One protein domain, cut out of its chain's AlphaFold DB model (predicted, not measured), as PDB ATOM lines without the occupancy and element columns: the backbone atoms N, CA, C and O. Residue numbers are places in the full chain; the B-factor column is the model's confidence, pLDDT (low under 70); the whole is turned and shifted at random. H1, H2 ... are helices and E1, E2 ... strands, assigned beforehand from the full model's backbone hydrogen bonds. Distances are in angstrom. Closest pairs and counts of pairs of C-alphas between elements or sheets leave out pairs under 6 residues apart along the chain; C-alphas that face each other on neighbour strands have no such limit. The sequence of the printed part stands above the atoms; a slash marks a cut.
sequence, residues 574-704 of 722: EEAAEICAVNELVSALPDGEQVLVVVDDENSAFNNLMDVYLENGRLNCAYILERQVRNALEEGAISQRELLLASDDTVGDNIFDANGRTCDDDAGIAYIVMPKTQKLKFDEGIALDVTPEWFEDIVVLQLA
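What this domain is: This is residues 574 to 704 of the 722 residues of an uncharacterized protein of Coriobacteriia bacterium (UniProt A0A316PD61). Picture a strongly twisted sheet of five strands through the middle, with H1 and H2 over one face, H4 over the opposite face and short H3 grazing the sheet. A long loop without a named element, residues 646 to 668, runs along the outside. The printed part has 131 residues, with four named helices and five named strands in the order H1 E1 H2 E2 H3 H4 E3 E4 E5; the mixed sheet runs E2 E1 E3 E5 E4. The class is mixed, helices and strands, with 63 residues, under half, in named elements. The whole is compact, with a radius of gyration of the C-alphas of 13.9 A, and spans 37 by 36 by 30 A.

Where its parts are: Begin in the sheet with E3, residues 669 to 675, 17.6 A from C-alpha 669 at (110.760, 113.311, 87.562). Find E1 at residues 594 to 599, E2 at 620 to 625, 16.9 A long, E4 at 687 to 689, and E5 at 698 to 703, ending at C-alpha 703 at (116.136, 112.692, 83.435). H1, residues 574 to 586, runs 18.5 A from C-alpha 574 at (131.236, 126.167, 100.398). H2 holds residues 605 to 613 over 12.2 A, H3 626 to 632 and H4 640 to 645.

How they stand to each other: Start at E1, parallel to E3, with N 596 and O 671 2.8 A apart, and to E2, with N 597 and O 622 2.8 A apart. E3 and E5 are antiparallel, with N 672 and O 701 2.8 A apart; E4 and E5 form an antiparallel hairpin, with N 702 and O 688 2.8 A apart. E1, H2, E2 is a strand-helix-strand unit, two parallel neighbour strands with a helix between, and its crossover is right-handed. E2, H3 H4, E3 is a split unit, with E1 between its strands, also right-handed. H1, at a height of 8.0 A, and H2, at 9.7 A, are on the same face; residues 576 to 580 of H1 touch H2, closest at the C-alphas of Cys 580 and Tyr 613, 6.2 A, at a steep tilt of 58 degrees. H4, at 9.0 A on the opposite face, lies over E1; H3 only grazes the sheet with residues 626 to 629. Every O i to N i+4 pair is within hydrogen-bond range in H1, H3 and H4, and 4 of 5 in H2.

The domain as a whole: The C-alphas of Val 651 and Glu 693 are the two farthest apart, 40.1 A. The printed part has no cut. The links H4 to E3 and E3 to E4 are long. Mean pLDDT of the printed part is 75.5; look for values under 70 at residues 587 to 592, 616 to 620 and 646 to 667.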
ATOM      1  N   GLU A 574     131.199 126.847 101.695       87.69
ATOM      2  CA  GLU A 574     131.236 126.167 100.398       87.69
ATOM      3  C   GLU A 574     130.163 125.068 100.324       87.69
ATOM      4  O   GLU A 574     129.363 125.084  99.391       87.69
ATOM      5  N   GLU A 575     130.032 124.229 101.361       88.38
ATOM      6  CA  GLU A 575     128.967 123.212 101.469       88.38
ATOM      7  C   GLU A 575     127.566 123.845 101.403       88.38
ATOM      8  O   GLU A 575     126.674 123.384 100.688       88.38
ATOM      9  N   ALA A 576     127.364 124.952 102.128       88.62
ATOM     10  CA  ALA A 576     126.096 125.678 102.103       88.62
ATOM     11  C   ALA A 576     125.808 126.289 100.717       88.62
ATOM     12  O   ALA A 576     124.657 126.308 100.273       88.62
ATOM     13  N   ALA A 577     126.842 126.791 100.033       88.38
ATOM     14  CA  ALA A 577     126.724 127.362  98.697       88.38
ATOM     15  C   ALA A 577     126.384 126.298  97.643       88.38
ATOM     16  O   ALA A 577     125.567 126.577  96.766       88.38
ATOM     17  N   GLU A 578     126.945 125.090  97.751       89.62
ATOM     18  CA  GLU A 578     126.662 123.967  96.849       89.62
ATOM     19  C   GLU A 578     125.163 123.632  96.830       89.62
ATOM     20  O   GLU A 578     124.535 123.595  95.772       89.62
ATOM     21  N   ILE A 579     124.540 123.515  98.005       86.56
ATOM     22  CA  ILE A 579     123.104 123.207  98.112       86.56
ATOM     23  C   ILE A 579     122.241 124.383  97.665       86.56
ATOM     24  O   ILE A 579     121.214 124.193  97.012       86.56
ATOM     25  N   CYS A 580     122.651 125.617  97.962       87.94
ATOM     26  CA  CYS A 580     121.935 126.784  97.453       87.94
ATOM     27  C   CYS A 580     121.974 126.846  95.917       87.94
ATOM     28  O   CYS A 580     120.970 127.200  95.301       87.94
ATOM     29  N   ALA A 581     123.075 126.432  95.287       87.25
ATOM     30  CA  ALA A 581     123.172 126.343  93.834       87.25
ATOM     31  C   ALA A 581     122.291 125.231  93.239       87.25
ATOM     32  O   ALA A 581     121.813 125.383  92.114       87.25
ATOM     33  N   VAL A 582     121.996 124.160  93.989       84.44
ATOM     34  CA  VAL A 582     120.960 123.185  93.593       84.44
ATOM     35  C   VAL A 582     119.606 123.883  93.453       84.44
ATOM     36  O   VAL A 582     118.929 123.673  92.449       84.44
ATOM     37  N   ASN A 583     119.222 124.765  94.388       81.25
ATOM     38  CA  ASN A 583     117.976 125.529  94.243       81.25
ATOM     39  C   ASN A 583     117.982 126.385  92.974       81.25
ATOM     40  O   ASN A 583     116.971 126.433  92.284       81.25
ATOM     41  N   GLU A 584     119.095 127.047  92.643       81.06
ATOM     42  CA  GLU A 584     119.190 127.858  91.423       81.06
ATOM     43  C   GLU A 584     119.029 127.003  90.162       81.06
ATOM     44  O   GLU A 584     118.219 127.340  89.295       81.06
ATOM     45  N   LEU A 585     119.734 125.871  90.095       78.12
ATOM     46  CA  LEU A 585     119.676 124.928  88.976       78.12
ATOM     47  C   LEU A 585     118.252 124.396  88.758       78.12
ATOM     48  O   LEU A 585     117.789 124.272  87.624       78.12
ATOM     49  N   VAL A 586     117.549 124.124  89.856       70.69
ATOM     50  CA  VAL A 586     116.213 123.529  89.852       70.69
ATOM     51  C   VAL A 586     115.102 124.582  89.720       70.69
ATOM     52  O   VAL A 586     114.041 124.294  89.174       70.69
ATOM     53  N   SER A 587     115.332 125.832  90.130       68.00
ATOM     54  CA  SER A 587     114.339 126.922  90.064       68.00
ATOM     55  C   SER A 587     113.883 127.286  88.644       68.00
ATOM     56  O   SER A 587     112.900 128.007  88.479       68.00
ATOM     57  N   ALA A 588     114.582 126.785  87.621       65.62
ATOM     58  CA  ALA A 588     114.218 126.916  86.214       65.62
ATOM     59  C   ALA A 588     113.168 125.886  85.741       65.62
ATOM     60  O   ALA A 588     112.791 125.914  84.566       65.62
ATOM     61  N   LEU A 589     112.715 124.975  86.613       67.00
ATOM     62  CA  LEU A 589     111.740 123.938  86.277       67.00
ATOM     63  C   LEU A 589     110.351 124.508  85.924       67.00
ATOM     64  O   LEU A 589     109.870 125.413  86.610       67.00
ATOM     65  N   PRO A 590     109.674 123.965  84.891       64.31
ATOM     66  CA  PRO A 590     108.265 124.241  84.632       64.31
ATOM     67  C   PRO A 590     107.360 123.778  85.784       64.31
ATOM     68  O   PRO A 590     107.632 122.768  86.437       64.31
ATOM     69  N   ASP A 591     106.231 124.468  85.970       60.62
ATOM     70  CA  ASP A 591     105.194 124.064  86.925       60.62
ATOM     71  C   ASP A 591     104.744 122.615  86.649       60.62
ATOM     72  O   ASP A 591     104.257 122.301  85.561       60.62
ATOM     73  N   GLY A 592     104.896 121.736  87.646       61.69
ATOM     74  CA  GLY A 592     104.495 120.327  87.567       61.69
ATOM     75  C   GLY A 592     105.625 119.330  87.295       61.69
ATOM     76  O   GLY A 592     105.362 118.138  87.329       61.69
ATOM     77  N   GLU A 593     106.870 119.757  87.078       72.56
ATOM     78  CA  GLU A 593     108.023 118.841  87.076       72.56
ATOM     79  C   GLU A 593     108.596 118.655  88.489       72.56
ATOM     80  O   GLU A 593     108.510 119.563  89.320       72.56
ATOM     81  N   GLN A 594     109.148 117.468  88.775       77.00
ATOM     82  CA  GLN A 594     109.607 117.090  90.118       77.00
ATOM     83  C   GLN A 594     111.118 116.885  90.220       77.00
ATOM     84  O   GLN A 594     111.778 116.458  89.268       77.00
ATOM     85  N   VAL A 595     111.645 117.111  91.424       81.38
ATOM     86  CA  VAL A 595     113.007 116.724  91.805       81.38
ATOM     87  C   VAL A 595     112.962 115.596  92.811       81.38
ATOM     88  O   VAL A 595     112.400 115.738  93.891       81.38
ATOM     89  N   LEU A 596     113.590 114.478  92.468       83.81
ATOM     90  CA  LEU A 596     113.775 113.362  93.377       83.81
ATOM     91  C   LEU A 596     115.081 113.555  94.157       83.81
ATOM     92  O   LEU A 596     116.168 113.501  93.585       83.81
ATOM     93  N   VAL A 597     114.982 113.768  95.463       85.00
ATOM     94  CA  VAL A 597     116.121 113.855  96.379       85.00
ATOM     95  C   VAL A 597     116.351 112.482  97.003       85.00
ATOM     96  O   VAL A 597     115.528 111.998  97.785       85.00
ATOM     97  N   VAL A 598     117.475 111.853  96.661       86.75
ATOM     98  CA  VAL A 598     117.888 110.564  97.226       86.75
ATOM     99  C   VAL A 598     118.714 110.825  98.479       86.75
ATOM    100  O   VAL A 598     119.875 111.228  98.412       86.75
ATOM    101  N   VAL A 599     118.092 110.624  99.633       85.00
ATOM    102  CA  VAL A 599     118.712 110.824 100.947       85.00
ATOM    103  C   VAL A 599     119.410 109.552 101.419       85.00
ATOM    104  O   VAL A 599     119.024 108.440 101.052       85.00
ATOM    105  N   ASP A 600     120.443 109.715 102.242       82.94
ATOM    106  CA  ASP A 600     121.131 108.582 102.862       82.94
ATOM    107  C   ASP A 600     120.182 107.832 103.811       82.94
ATOM    108  O   ASP A 600     119.312 108.442 104.439       82.94
ATOM    109  N   ASP A 601     120.372 106.514 103.940       76.62
ATOM    110  CA  ASP A 601     119.545 105.654 104.806       76.62
ATOM    111  C   ASP A 601     119.646 106.021 106.295       76.62
ATOM    112  O   ASP A 601     118.703 105.821 107.066       76.62
ATOM    113  N   GLU A 602     120.798 106.553 106.703       78.38
ATOM    114  CA  GLU A 602     121.054 107.057 108.048       78.38
ATOM    115  C   GLU A 602     121.082 108.588 108.072       78.38
ATOM    116  O   GLU A 602     121.189 109.263 107.048       78.38
ATOM    117  N   ASN A 603     121.013 109.168 109.270       73.50
ATOM    118  CA  ASN A 603     121.172 110.607 109.417       73.50
ATOM    119  C   ASN A 603     122.587 111.048 108.995       73.50
ATOM    120  O   ASN A 603     123.556 110.769 109.700       73.50
ATOM    121  N   SER A 604     122.697 111.770 107.880       80.50
ATOM    122  CA  SER A 604     123.959 112.263 107.326       80.50
ATOM    123  C   SER A 604     124.011 113.790 107.260       80.50
ATOM    124  O   SER A 604     122.994 114.477 107.384       80.50
ATOM    125  N   ALA A 605     125.210 114.346 107.054       81.81
ATOM    126  CA  ALA A 605     125.379 115.783 106.833       81.81
ATOM    127  C   ALA A 605     124.561 116.258 105.620       81.81
ATOM    128  O   ALA A 605     123.834 117.240 105.737       81.81
ATOM    129  N   PHE A 606     124.592 115.502 104.516       84.75
ATOM    130  CA  PHE A 606     123.785 115.774 103.326       84.75
ATOM    131  C   PHE A 606     122.296 115.877 103.673       84.75
ATOM    132  O   PHE A 606     121.690 116.917 103.424       84.75
ATOM    133  N   ASN A 607     121.728 114.866 104.342       83.12
ATOM    134  CA  ASN A 607     120.315 114.865 104.736       83.12
ATOM    135  C   ASN A 607     119.949 116.128 105.534       83.12
ATOM    136  O   ASN A 607     119.006 116.836 105.184       83.12
ATOM    137  N   ASN A 608     120.741 116.442 106.565       84.50
ATOM    138  CA  ASN A 608     120.497 117.590 107.442       84.50
ATOM    139  C   ASN A 608     120.603 118.933 106.720       84.50
ATOM    140  O   ASN A 608     119.912 119.879 107.090       84.50
ATOM    141  N   LEU A 609     121.485 119.048 105.730       87.25
ATOM    142  CA  LEU A 609     121.644 120.277 104.970       87.25
ATOM    143  C   LEU A 609     120.520 120.479 103.949       87.25
ATOM    144  O   LEU A 609     120.039 121.604 103.794       87.25
ATOM    145  N   MET A 610     120.076 119.403 103.290       81.81
ATOM    146  CA  MET A 610     118.973 119.467 102.330       81.81
ATOM    147  C   MET A 610     117.692 119.983 102.996       81.81
ATOM    148  O   MET A 610     117.020 120.826 102.417       81.81
ATOM    149  N   ASP A 611     117.375 119.577 104.230       79.75
ATOM    150  CA  ASP A 611     116.196 120.099 104.947       79.75
ATOM    151  C   ASP A 611     116.307 121.583 105.349       79.75
ATOM    152  O   ASP A 611     115.289 122.229 105.604       79.75
ATOM    153  N   VAL A 612     117.522 122.134 105.452       87.38
ATOM    154  CA  VAL A 612     117.730 123.541 105.837       87.38
ATOM    155  C   VAL A 612     117.701 124.460 104.624       87.38
ATOM    156  O   VAL A 612     117.089 125.529 104.679       87.38
ATOM    157  N   TYR A 613     118.403 124.071 103.560       87.88
ATOM    158  CA  TYR A 613     118.677 124.957 102.433       87.88
ATOM    159  C   TYR A 613     117.839 124.653 101.195       87.88
ATOM    160  O   TYR A 613     117.634 125.579 100.415       87.88
ATOM    161  N   LEU A 614     117.321 123.432 101.003       80.69
ATOM    162  CA  LEU A 614     116.481 123.116  99.842       80.69
ATOM    163  C   LEU A 614     115.047 123.635 100.032       80.69
ATOM    164  O   LEU A 614     114.399 123.394 101.053       80.69
ATOM    165  N   GLU A 615     114.522 124.340  99.033       72.62
ATOM    166  CA  GLU A 615     113.206 124.982  99.124       72.62
ATOM    167  C   GLU A 615     112.035 124.064  98.744       72.62
ATOM    168  O   GLU A 615     111.473 124.164  97.654       72.62
ATOM    169  N   ASN A 616     111.581 123.230  99.680       63.34
ATOM    170  CA  ASN A 616     110.477 122.282  99.447       63.34
ATOM    171  C   ASN A 616     109.110 122.899  99.101       63.34
ATOM    172  O   ASN A 616     108.278 122.223  98.512       63.34
ATOM    173  N   GLY A 617     108.837 124.146  99.496       57.19
ATOM    174  CA  GLY A 617     107.558 124.808  99.182       57.19
ATOM    175  C   GLY A 617     107.517 125.454  97.793       57.19
ATOM    176  O   GLY A 617     106.449 125.811  97.305       57.19
ATOM    177  N   ARG A 618     108.685 125.636  97.162       57.12
ATOM    178  CA  ARG A 618     108.827 126.238  95.826       57.12
ATOM    179  C   ARG A 618     109.141 125.193  94.759       57.12
ATOM    180  O   ARG A 618     108.777 125.374  93.602       57.12
ATOM    181  N   LEU A 619     109.823 124.123  95.153       59.22
ATOM    182  CA  LEU A 619     110.203 123.006  94.302       59.22
ATOM    183  C   LEU A 619     109.293 121.813  94.606       59.22
ATOM    184  O   LEU A 619     109.079 121.490  95.772       59.22
ATOM    185  N   ASN A 620     108.788 121.119  93.580       69.44
ATOM    186  CA  ASN A 620     108.090 119.845  93.781       69.44
ATOM    187  C   ASN A 620     109.116 118.744  94.101       69.44
ATOM    188  O   ASN A 620     109.486 117.949  93.234       69.44
ATOM    189  N   CYS A 621     109.622 118.736  95.332       73.50
ATOM    190  CA  CYS A 621     110.604 117.763  95.794       73.50
ATOM    191  C   CYS A 621     109.928 116.485  96.305       73.50
ATOM    192  O   CYS A 621     109.020 116.542  97.135       73.50
ATOM    193  N   ALA A 622     110.424 115.333  95.861       75.12
ATOM    194  CA  ALA A 622     110.117 114.020  96.412       75.12
ATOM    195  C   ALA A 622     111.366 113.466  97.104       75.12
ATOM    196  O   ALA A 622     112.451 113.494  96.529       75.12
ATOM    197  N   TYR A 623     111.224 112.957  98.325       78.56
ATOM    198  CA  TYR A 623     112.327 112.361  99.080       78.56
ATOM    199  C   TYR A 623     112.217 110.838  99.055       78.56
ATOM    200  O   TYR A 623     111.132 110.301  99.271       78.56
ATOM    201  N   ILE A 624     113.333 110.150  98.814       78.75
ATOM    202  CA  ILE A 624     113.409 108.683  98.827       78.75
ATOM    203  C   ILE A 624     114.729 108.224  99.455       78.75
ATOM    204  O   ILE A 624     115.767 108.854  99.251       78.75
ATOM    205  N   LEU A 625     114.696 107.135 100.224       81.25
ATOM    206  CA  LEU A 625     115.904 106.555 100.817       81.25
ATOM    207  C   LEU A 625     116.748 105.825  99.762       81.25
ATOM    208  O   LEU A 625     116.208 105.187  98.852       81.25
ATOM    209  N   GLU A 626     118.072 105.832  99.927       85.44
ATOM    210  CA  GLU A 626     119.000 105.102  99.056       85.44
ATOM    211  C   GLU A 626     118.607 103.619  98.906       85.44
ATOM    212  O   GLU A 626     118.507 103.111  97.780       85.44
ATOM    213  N   ARG A 627     118.314 102.918 100.014       82.50
ATOM    214  CA  ARG A 627     117.885 101.508  99.973       82.50
ATOM    215  C   ARG A 627     116.618 101.295  99.155       82.50
ATOM    216  O   ARG A 627     116.490 100.275  98.488       82.50
ATOM    217  N   GLN A 628     115.687 102.248  99.185       81.75
ATOM    218  CA  GLN A 628     114.410 102.139  98.482       81.75
ATOM    219  C   GLN A 628     114.613 102.278  96.978       81.75
ATOM    220  O   GLN A 628     114.082 101.470  96.222       81.75
ATOM    221  N   VAL A 629     115.455 103.223  96.546       85.81
ATOM    222  CA  VAL A 629     115.852 103.344  95.136       85.81
ATOM    223  C   VAL A 629     116.510 102.054  94.654       85.81
ATOM    224  O   VAL A 629     116.172 101.545  93.586       85.81
ATOM    225  N   ARG A 630     117.433 101.491  95.443       85.75
ATOM    226  CA  ARG A 630     118.128 100.246  95.084       85.75
ATOM    227  C   ARG A 630     117.175  99.059  94.978       85.75
ATOM    228  O   ARG A 630     117.259  98.333  93.994       85.75
ATOM    229  N   ASN A 631     116.269  98.897  95.940       84.38
ATOM    230  CA  ASN A 631     115.282  97.817  95.943       84.38
ATOM    231  C   ASN A 631     114.294  97.959  94.775       84.38
ATOM    232  O   ASN A 631     114.013  96.985  94.084       84.38
ATOM    233  N   ALA A 632     113.799  99.173  94.516       84.00
ATOM    234  CA  ALA A 632     112.854  99.432  93.430       84.00
ATOM    235  C   ALA A 632     113.460  99.144  92.045       84.00
ATOM    236  O   ALA A 632     112.759  98.688  91.146       84.00
ATOM    237  N   LEU A 633     114.763  99.386  91.879       86.62
ATOM    238  CA  LEU A 633     115.483  99.222  90.613       86.62
ATOM    239  C   LEU A 633     116.251  97.891  90.505       86.62
ATOM    240  O   LEU A 633     117.007  97.703  89.548       86.62
ATOM    241  N   GLU A 634     116.081  96.964  91.457       82.00
ATOM    242  CA  GLU A 634     116.795  95.676  91.480       82.00
ATOM    243  C   GLU A 634     116.373  94.762  90.316       82.00
ATOM    244  O   GLU A 634     117.219  94.141  89.667       82.00
ATOM    245  N   GLU A 635     115.071  94.709  90.017       77.94
ATOM    246  CA  GLU A 635     114.494  93.829  88.989       77.94
ATOM    247  C   GLU A 635     114.585  94.400  87.560       77.94
ATOM    248  O   GLU A 635     114.304  93.693  86.588       77.94
ATOM    249  N   GLY A 636     115.020  95.657  87.407       82.25
ATOM    250  CA  GLY A 636     115.239  96.306  86.116       82.25
ATOM    251  C   GLY A 636     114.619  97.697  86.012       82.25
ATOM    252  O   GLY A 636     114.467  98.410  87.000       82.25
ATOM    253  N   ALA A 637     114.309  98.104  84.779       85.25
ATOM    254  CA  ALA A 637     113.763  99.424  84.497       85.25
ATOM    255  C   ALA A 637     112.284  99.513  84.907       85.25
ATOM    256  O   ALA A 637     111.477  98.710  84.437       85.25
ATOM    257  N   ILE A 638     111.926 100.514  85.710       87.19
ATOM    258  CA  ILE A 638     110.538 100.790  86.127       87.19
ATOM    259  C   ILE A 638     110.100 102.175  85.655       87.19
ATOM    260  O   ILE A 638     110.922 103.009  85.273       87.19
ATOM    261  N   SER A 639     108.801 102.457  85.663       85.69
ATOM    262  CA  SER A 639     108.317 103.807  85.355       85.69
ATOM    263  C   SER A 639     108.682 104.810  86.461       85.69
ATOM    264  O   SER A 639     108.800 104.453  87.632       85.69
ATOM    265  N   GLN A 640     108.806 106.096  86.111       82.88
ATOM    266  CA  GLN A 640     109.036 107.167  87.096       82.88
ATOM    267  C   GLN A 640     107.944 107.193  88.179       82.88
ATOM    268  O   GLN A 640     108.241 107.371  89.355       82.88
ATOM    269  N   ARG A 641     106.688 106.931  87.792       77.88
ATOM    270  CA  ARG A 641     105.558 106.824  88.721       77.88
ATOM    271  C   ARG A 641     105.714 105.654  89.691       77.88
ATOM    272  O   ARG A 641     105.455 105.819  90.875       77.88
ATOM    273  N   GLU A 642     106.128 104.482  89.215       79.19
ATOM    274  CA  GLU A 642     106.387 103.333  90.095       79.19
ATOM    275  C   GLU A 642     107.527 103.620  91.073       79.19
ATOM    276  O   GLU A 642     107.417 103.242  92.233       79.19
ATOM    277  N   LEU A 643     108.565 104.349  90.647       79.75
ATOM    278  CA  LEU A 643     109.644 104.776  91.540       79.75
ATOM    279  C   LEU A 643     109.146 105.751  92.622       79.75
ATOM    280  O   LEU A 643     109.500 105.591  93.784       79.75
ATOM    281  N   LEU A 644     108.284 106.715  92.276       73.69
ATOM    282  CA  LEU A 644     107.650 107.621  93.251       73.69
ATOM    283  C   LEU A 644     106.702 106.887  94.214       73.69
ATOM    284  O   LEU A 644     106.525 107.291  95.364       73.69
ATOM    285  N   LEU A 645     106.073 105.808  93.745       71.00
ATOM    286  CA  LEU A 645     105.161 104.977  94.531       71.00
ATOM    287  C   LEU A 645     105.867 103.861  95.311       71.00
ATOM    288  O   LEU A 645     105.202 103.192  96.103       71.00
ATOM    289  N   ALA A 646     107.176 103.670  95.128       66.44
ATOM    290  CA  ALA A 646     107.969 102.705  95.874       66.44
ATOM    291  C   ALA A 646     108.096 103.165  97.339       66.44
ATOM    292  O   ALA A 646     109.019 103.882  97.717       66.44
ATOM    293  N   SER A 647     107.120 102.790  98.169       55.75
ATOM    294  CA  SER A 647     107.116 103.031  99.613       55.75
ATOM    295  C   SER A 647     107.161 101.718 100.377       55.75
ATOM    296  O   SER A 647     106.395 100.805 100.066       55.75
ATOM    297  N   ASP A 648     107.965 101.666 101.435       48.00
ATOM    298  CA  ASP A 648     107.745 100.685 102.493       48.00
ATOM    299  C   ASP A 648     106.481 101.079 103.282       48.00
ATOM    300  O   ASP A 648     106.280 102.248 103.614       48.00
ATOM    301  N   ASP A 649     105.613 100.107 103.575       36.69
ATOM    302  CA  ASP A 649     104.463 100.269 104.475       36.69
ATOM    303  C   ASP A 649     104.959 100.442 105.926       36.69
ATOM    304  O   ASP A 649     104.890  99.524 106.745       36.69
ATOM    305  N   THR A 650     105.479 101.617 106.280       34.16
ATOM    306  CA  THR A 650     105.836 101.947 107.667       34.16
ATOM    307  C   THR A 650     105.105 103.203 108.128       34.16
ATOM    308  O   THR A 650     105.572 104.331 108.058       34.16
ATOM    309  N   VAL A 651     103.900 102.997 108.663       30.20
ATOM    310  CA  VAL A 651     103.167 104.022 109.416       30.20
ATOM    311  C   VAL A 651     103.877 104.226 110.760       30.20
ATOM    312  O   VAL A 651     103.658 103.463 111.702       30.20
ATOM    313  N   GLY A 652     104.735 105.240 110.863       35.06
ATOM    314  CA  GLY A 652     105.473 105.545 112.089       35.06
ATOM    315  C   GLY A 652     106.019 106.969 112.139       35.06
ATOM    316  O   GLY A 652     106.266 107.596 111.120       35.06
ATOM    317  N   ASP A 653     106.227 107.473 113.355       37.12
ATOM    318  CA  ASP A 653     106.737 108.816 113.694       37.12
ATOM    319  C   ASP A 653     108.236 109.017 113.351       37.12
ATOM    320  O   ASP A 653     108.887 109.924 113.875       37.12
ATOM    321  N   ASN A 654     108.788 108.136 112.514       42.25
ATOM    322  CA  ASN A 654     110.152 108.178 112.013       42.25
ATOM    323  C   ASN A 654     110.216 109.206 110.882       42.25
ATOM    324  O   ASN A 654     109.529 109.095 109.872       42.25
ATOM    325  N   ILE A 655     111.094 110.194 111.033       44.38
ATOM    326  CA  ILE A 655     111.301 111.297 110.072       44.38
ATOM    327  C   ILE A 655     111.762 110.777 108.695       44.38
ATOM    328  O   ILE A 655     111.722 111.496 107.700       44.38
ATOM    329  N   PHE A 656     112.213 109.522 108.657       44.88
ATOM    330  CA  PHE A 656     112.686 108.795 107.483       44.88
ATOM    331  C   PHE A 656     111.648 107.817 106.904       44.88
ATOM    332  O   PHE A 656     111.900 107.243 105.853       44.88
ATOM    333  N   ASP A 657     110.497 107.637 107.563       42.16
ATOM    334  CA  ASP A 657     109.453 106.686 107.140       42.16
ATOM    335  C   ASP A 657     108.260 107.380 106.458       42.16
ATOM    336  O   ASP A 657     107.402 106.730 105.864       42.16
ATOM    337  N   ALA A 658     108.185 108.713 106.514       37.25
ATOM    338  CA  ALA A 658     107.146 109.460 105.823       37.25
ATOM    339  C   ALA A 658     107.581 109.772 104.383       37.25
ATOM    340  O   ALA A 658     108.224 110.792 104.135       37.25
ATOM    341  N   ASN A 659     107.149 108.943 103.426       42.00
ATOM    342  CA  ASN A 659     106.958 109.389 102.043       42.00
ATOM    343  C   ASN A 659     105.855 110.448 102.059       42.00
ATOM    344  O   ASN A 659     104.662 110.159 101.926       42.00
ATOM    345  N   GLY A 660     106.250 111.684 102.321       43.12
ATOM    346  CA  GLY A 660     105.348 112.803 102.303       43.12
ATOM    347  C   GLY A 660     104.913 113.105 100.876       43.12
ATOM    348  O   GLY A 660     105.680 113.641 100.084       43.12
ATOM    349  N   ARG A 661     103.674 112.737 100.539       49.91
ATOM    350  CA  ARG A 661     103.069 113.015  99.233       49.91
ATOM    351  C   ARG A 661     102.323 114.351  99.255       49.91
ATOM    352  O   ARG A 661     101.186 114.416  99.721       49.91
ATOM    353  N   THR A 662     102.938 115.392  98.699       43.09
ATOM    354  CA  THR A 662     102.262 116.626  98.248       43.09
ATOM    355  C   THR A 662     102.062 116.643  96.734       43.09
ATOM    356  O   THR A 662     101.587 117.632  96.182       43.09
ATOM    357  N   CYS A 663     102.437 115.561  96.055       49.84
ATOM    358  CA  CYS A 663     102.591 115.509  94.614       49.84
ATOM    359  C   CYS A 663     101.284 115.264  93.848       49.84
ATOM    360  O   CYS A 663     100.369 114.576  94.299       49.84
ATOM    361  N   ASP A 664     101.257 115.805  92.632       55.72
ATOM    362  CA  ASP A 664     100.477 115.253  91.531       55.72
ATOM    363  C   ASP A 664     101.150 113.932  91.109       55.72
ATOM    364  O   ASP A 664     102.292 113.945  90.649       55.72
ATOM    365  N   ASP A 665     100.494 112.786  91.316       54.41
ATOM    366  CA  ASP A 665     101.021 111.456  90.946       54.41
ATOM    367  C   ASP A 665     101.252 111.311  89.426       54.41
ATOM    368  O   ASP A 665     101.870 110.339  88.978       54.41
ATOM    369  N   ASP A 666     100.725 112.249  88.634       57.59
ATOM    370  CA  ASP A 666     100.864 112.291  87.183       57.59
ATOM    371  C   ASP A 666     102.066 113.150  86.719       57.59
ATOM    372  O   ASP A 666     102.373 113.184  85.524       57.59
ATOM    373  N   ALA A 667     102.780 113.810  87.641       64.56
ATOM    374  CA  ALA A 667     103.974 114.607  87.356       64.56
ATOM    375  C   ALA A 667     105.252 113.751  87.219       64.56
ATOM    376  O   ALA A 667     105.542 112.888  88.047       64.56
ATOM    377  N   GLY A 668     106.039 114.005  86.166       73.00
ATOM    378  CA  GLY A 668     107.299 113.302  85.893       73.00
ATOM    379  C   GLY A 668     108.488 113.823  86.713       73.00
ATOM    380  O   GLY A 668     108.529 114.988  87.114       73.00
ATOM    381  N   ILE A 669     109.485 112.958  86.920       82.69
ATOM    382  CA  ILE A 669     110.760 113.311  87.562       82.69
ATOM    383  C   ILE A 669     111.672 113.949  86.510       82.69
ATOM    384  O   ILE A 669     112.032 113.300  85.526       82.69
ATOM    385  N   ALA A 670     112.069 115.200  86.737       85.00
ATOM    386  CA  ALA A 670     112.963 115.947  85.856       85.00
ATOM    387  C   ALA A 670     114.424 115.900  86.313       85.00
ATOM    388  O   ALA A 670     115.322 115.789  85.477       85.00
ATOM    389  N   TYR A 671     114.671 115.929  87.626       88.00
ATOM    390  CA  TYR A 671     116.019 115.825  88.187       88.00
ATOM    391  C   TYR A 671     116.097 114.811  89.326       88.00
ATOM    392  O   TYR A 671     115.147 114.654  90.092       88.00
ATOM    393  N   ILE A 672     117.255 114.163  89.459       89.06
ATOM    394  CA  ILE A 672     117.646 113.404  90.649       89.06
ATOM    395  C   ILE A 672     118.832 114.110  91.303       89.06
ATOM    396  O   ILE A 672     119.841 114.358  90.643       89.06
ATOM    397  N   VAL A 673     118.718 114.397  92.596       89.44
ATOM    398  CA  VAL A 673     119.784 114.974  93.423       89.44
ATOM    399  C   VAL A 673     120.196 113.948  94.470       89.44
ATOM    400  O   VAL A 673     119.342 113.407  95.170       89.44
ATOM    401  N   MET A 674     121.492 113.676  94.580       91.00
ATOM    402  CA  MET A 674     122.029 112.688  95.519       91.00
ATOM    403  C   MET A 674     123.439 113.086  95.977       91.00
ATOM    404  O   MET A 674     124.142 113.777  95.235       91.00
ATOM    405  N   PRO A 675     123.911 112.620  97.140       90.81
ATOM    406  CA  PRO A 675     125.301 112.772  97.514       90.81
ATOM    407  C   PRO A 675     126.181 111.800  96.715       90.81
ATOM    408  O   PRO A 675     125.858 110.632  96.480       90.81
ATOM    409  N   LYS A 676     127.362 112.273  96.328       87.94
ATOM    410  CA  LYS A 676     128.377 111.544  95.552       87.94
ATOM    411  C   LYS A 676     128.854 110.262  96.242       87.94
ATOM    412  O   LYS A 676     129.334 109.331  95.586       87.94
ATOM    413  N   THR A 677     128.707 110.191  97.564       87.12
ATOM    414  CA  THR A 677     129.030 109.035  98.413       87.12
ATOM    415  C   THR A 677     128.198 107.794  98.086       87.12
ATOM    416  O   THR A 677     128.739 106.689  98.175       87.12
ATOM    417  N   GLN A 678     126.946 107.956  97.639       85.75
ATOM    418  CA  GLN A 678     126.032 106.847  97.324       85.75
ATOM    419  C   GLN A 678     126.462 106.058  96.082       85.75
ATOM    420  O   GLN A 678     126.147 104.876  95.939       85.75
ATOM    421  N   LYS A 679     127.225 106.678  95.169       82.56
ATOM    422  CA  LYS A 679     127.739 106.043  93.935       82.56
ATOM    423  C   LYS A 679     126.649 105.359  93.092       82.56
ATOM    424  O   LYS A 679     126.941 104.401  92.368       82.56
ATOM    425  N   LEU A 680     125.406 105.833  93.174       84.69
ATOM    426  CA  LEU A 680     124.337 105.397  92.285       84.69
ATOM    427  C   LEU A 680     124.681 105.857  90.864       84.69
ATOM    428  O   LEU A 680     125.030 107.013  90.636       84.69
ATOM    429  N   LYS A 681     124.628 104.931  89.904       85.19
ATOM    430  CA  LYS A 681     124.805 105.240  88.481       85.19
ATOM    431  C   LYS A 681     123.566 104.796  87.735       85.19
ATOM    432  O   LYS A 681     123.181 103.632  87.845       85.19
ATOM    433  N   PHE A 682     122.992 105.710  86.973       85.88
ATOM    434  CA  PHE A 682     121.839 105.471  86.116       85.88
ATOM    435  C   PHE A 682     122.311 105.222  84.681       85.88
ATOM    436  O   PHE A 682     123.451 105.541  84.338       85.88
ATOM    437  N   ASP A 683     121.476 104.581  83.869       82.38
ATOM    438  CA  ASP A 683     121.807 104.298  82.469       82.38
ATOM    439  C   ASP A 683     122.018 105.604  81.666       82.38
ATOM    440  O   ASP A 683     121.202 106.527  81.745       82.38
ATOM    441  N   GLU A 684     123.098 105.674  80.880       71.44
ATOM    442  CA  GLU A 684     123.538 106.873  80.136       71.44
ATOM    443  C   GLU A 684     122.524 107.317  79.066       71.44
ATOM    444  O   GLU A 684     122.538 108.462  78.621       71.44
ATOM    445  N   GLY A 685     121.622 106.421  78.646       70.69
ATOM    446  CA  GLY A 685     120.517 106.753  77.743       70.69
ATOM    447  C   GLY A 685     119.304 107.405  78.424       70.69
ATOM    448  O   GLY A 685     118.416 107.888  77.721       70.69
ATOM    449  N   ILE A 686     119.241 107.391  79.761       79.56
ATOM    450  CA  ILE A 686     118.070 107.791  80.564       79.56
ATOM    451  C   ILE A 686     118.359 109.039  81.407       79.56
ATOM    452  O   ILE A 686     117.487 109.903  81.531       79.56
ATOM    453  N   ALA A 687     119.564 109.133  81.974       86.31
ATOM    454  CA  ALA A 687     119.976 110.226  82.846       86.31
ATOM    455  C   ALA A 687     121.274 110.875  82.345       86.31
ATOM    456  O   ALA A 687     122.254 110.186  82.061       86.31
ATOM    457  N   LEU A 688     121.281 112.205  82.273       88.31
ATOM    458  CA  LEU A 688     122.448 113.012  81.929       88.31
ATOM    459  C   LEU A 688     123.016 113.658  83.194       88.31
ATOM    460  O   LEU A 688     122.291 114.338  83.918       88.31
ATOM    461  N   ASP A 689     124.312 113.482  83.438       89.19
ATOM    462  CA  ASP A 689     125.007 114.195  84.509       89.19
ATOM    463  C   ASP A 689     125.180 115.672  84.129       89.19
ATOM    464  O   ASP A 689     125.854 116.003  83.150       89.19
ATOM    465  N   VAL A 690     124.521 116.549  84.886       89.75
ATOM    466  CA  VAL A 690     124.549 118.009  84.718       89.75
ATOM    467  C   VAL A 690     125.179 118.697  85.930       89.75
ATOM    468  O   VAL A 690     125.017 119.903  86.118       89.75
ATOM    469  N   THR A 691     125.895 117.932  86.757       88.75
ATOM    470  CA  THR A 691     126.558 118.419  87.965       88.75
ATOM    471  C   THR A 691     127.561 119.525  87.611       88.75
ATOM    472  O   THR A 691     128.455 119.299  86.787       88.75
ATOM    473  N   PRO A 692     127.450 120.728  88.205       88.44
ATOM    474  CA  PRO A 692     128.442 121.782  88.016       88.44
ATOM    475  C   PRO A 692     129.849 121.325  88.427       88.44
ATOM    476  O   PRO A 692     130.014 120.655  89.438       88.44
ATOM    477  N   GLU A 693     130.887 121.739  87.691       87.12
ATOM    478  CA  GLU A 693     132.272 121.274  87.928       87.12
ATOM    479  C   GLU A 693     132.819 121.586  89.332       87.12
ATOM    480  O   GLU A 693     133.763 120.939  89.779       87.12
ATOM    481  N   TRP A 694     132.260 122.593  90.004       88.75
ATOM    482  CA  TRP A 694     132.680 123.023  91.335       88.75
ATOM    483  C   TRP A 694     131.942 122.310  92.476       88.75
ATOM    484  O   TRP A 694     132.297 122.534  93.626       88.75
ATOM    485  N   PHE A 695     130.939 121.476  92.182       89.25
ATOM    486  CA  PHE A 695     130.265 120.663  93.197       89.25
ATOM    487  C   PHE A 695     131.210 119.558  93.673       89.25
ATOM    488  O   PHE A 695     131.734 118.773  92.869       89.25
ATOM    489  N   GLU A 696     131.444 119.489  94.981       87.25
ATOM    490  CA  GLU A 696     132.356 118.502  95.550       87.25
ATOM    491  C   GLU A 696     131.612 117.228  95.952       87.25
ATOM    492  O   GLU A 696     132.067 116.123  95.605       87.25
ATOM    493  N   ASP A 697     130.446 117.391  96.585       87.38
ATOM    494  CA  ASP A 697     129.743 116.345  97.328       87.38
ATOM    495  C   ASP A 697     128.371 115.970  96.758       87.38
ATOM    496  O   ASP A 697     127.855 114.898  97.083       87.38
ATOM    497  N   ILE A 698     127.791 116.783  95.877       90.50
ATOM    498  CA  ILE A 698     126.459 116.582  95.300       90.50
ATOM    499  C   ILE A 698     126.565 116.183  93.831       90.50
ATOM    500  O   ILE A 698     127.391 116.684  93.073       90.50
ATOM    501  N   VAL A 699     125.688 115.272  93.418       90.88
ATOM    502  CA  VAL A 699     125.476 114.885  92.026       90.88
ATOM    503  C   VAL A 699     124.059 115.274  91.627       90.88
ATOM    504  O   VAL A 699     123.097 114.949  92.329       90.88
ATOM    505  N   VAL A 700     123.930 115.946  90.481       90.56
ATOM    506  CA  VAL A 700     122.645 116.311  89.885       90.56
ATOM    507  C   VAL A 700     122.516 115.675  88.509       90.56
ATOM    508  O   VAL A 700     123.282 115.960  87.590       90.56
ATOM    509  N   LEU A 701     121.507 114.822  88.363       90.31
ATOM    510  CA  LEU A 701     121.192 114.139  87.115       90.31
ATOM    511  C   LEU A 701     119.897 114.689  86.526       90.31
ATOM    512  O   LEU A 701     118.891 114.764  87.223       90.31
ATOM    513  N   GLN A 702     119.902 115.014  85.239       88.75
ATOM    514  CA  GLN A 702     118.704 115.354  84.478       88.75
ATOM    515  C   GLN A 702     118.118 114.091  83.842       88.75
ATOM    516  O   GLN A 702     118.824 113.382  83.124       88.75
ATOM    517  N   LEU A 703     116.833 113.812  84.069       88.00
ATOM    518  CA  LEU A 703     116.136 112.692  83.435       88.00
ATOM    519  C   LEU A 703     115.438 113.092  82.139       88.00
ATOM    520  O   LEU A 703     114.834 114.157  82.023       88.00
ATOM    521  N   ALA A 704     115.451 112.175  81.174       83.00
ATOM    522  CA  ALA A 704     114.596 112.282  80.003       83.00
ATOM    523  C   ALA A 704     113.111 112.132  80.394       83.00
ATOM    524  O   ALA A 704     112.730 111.224  81.137       83.00
TER     525      ALA A 704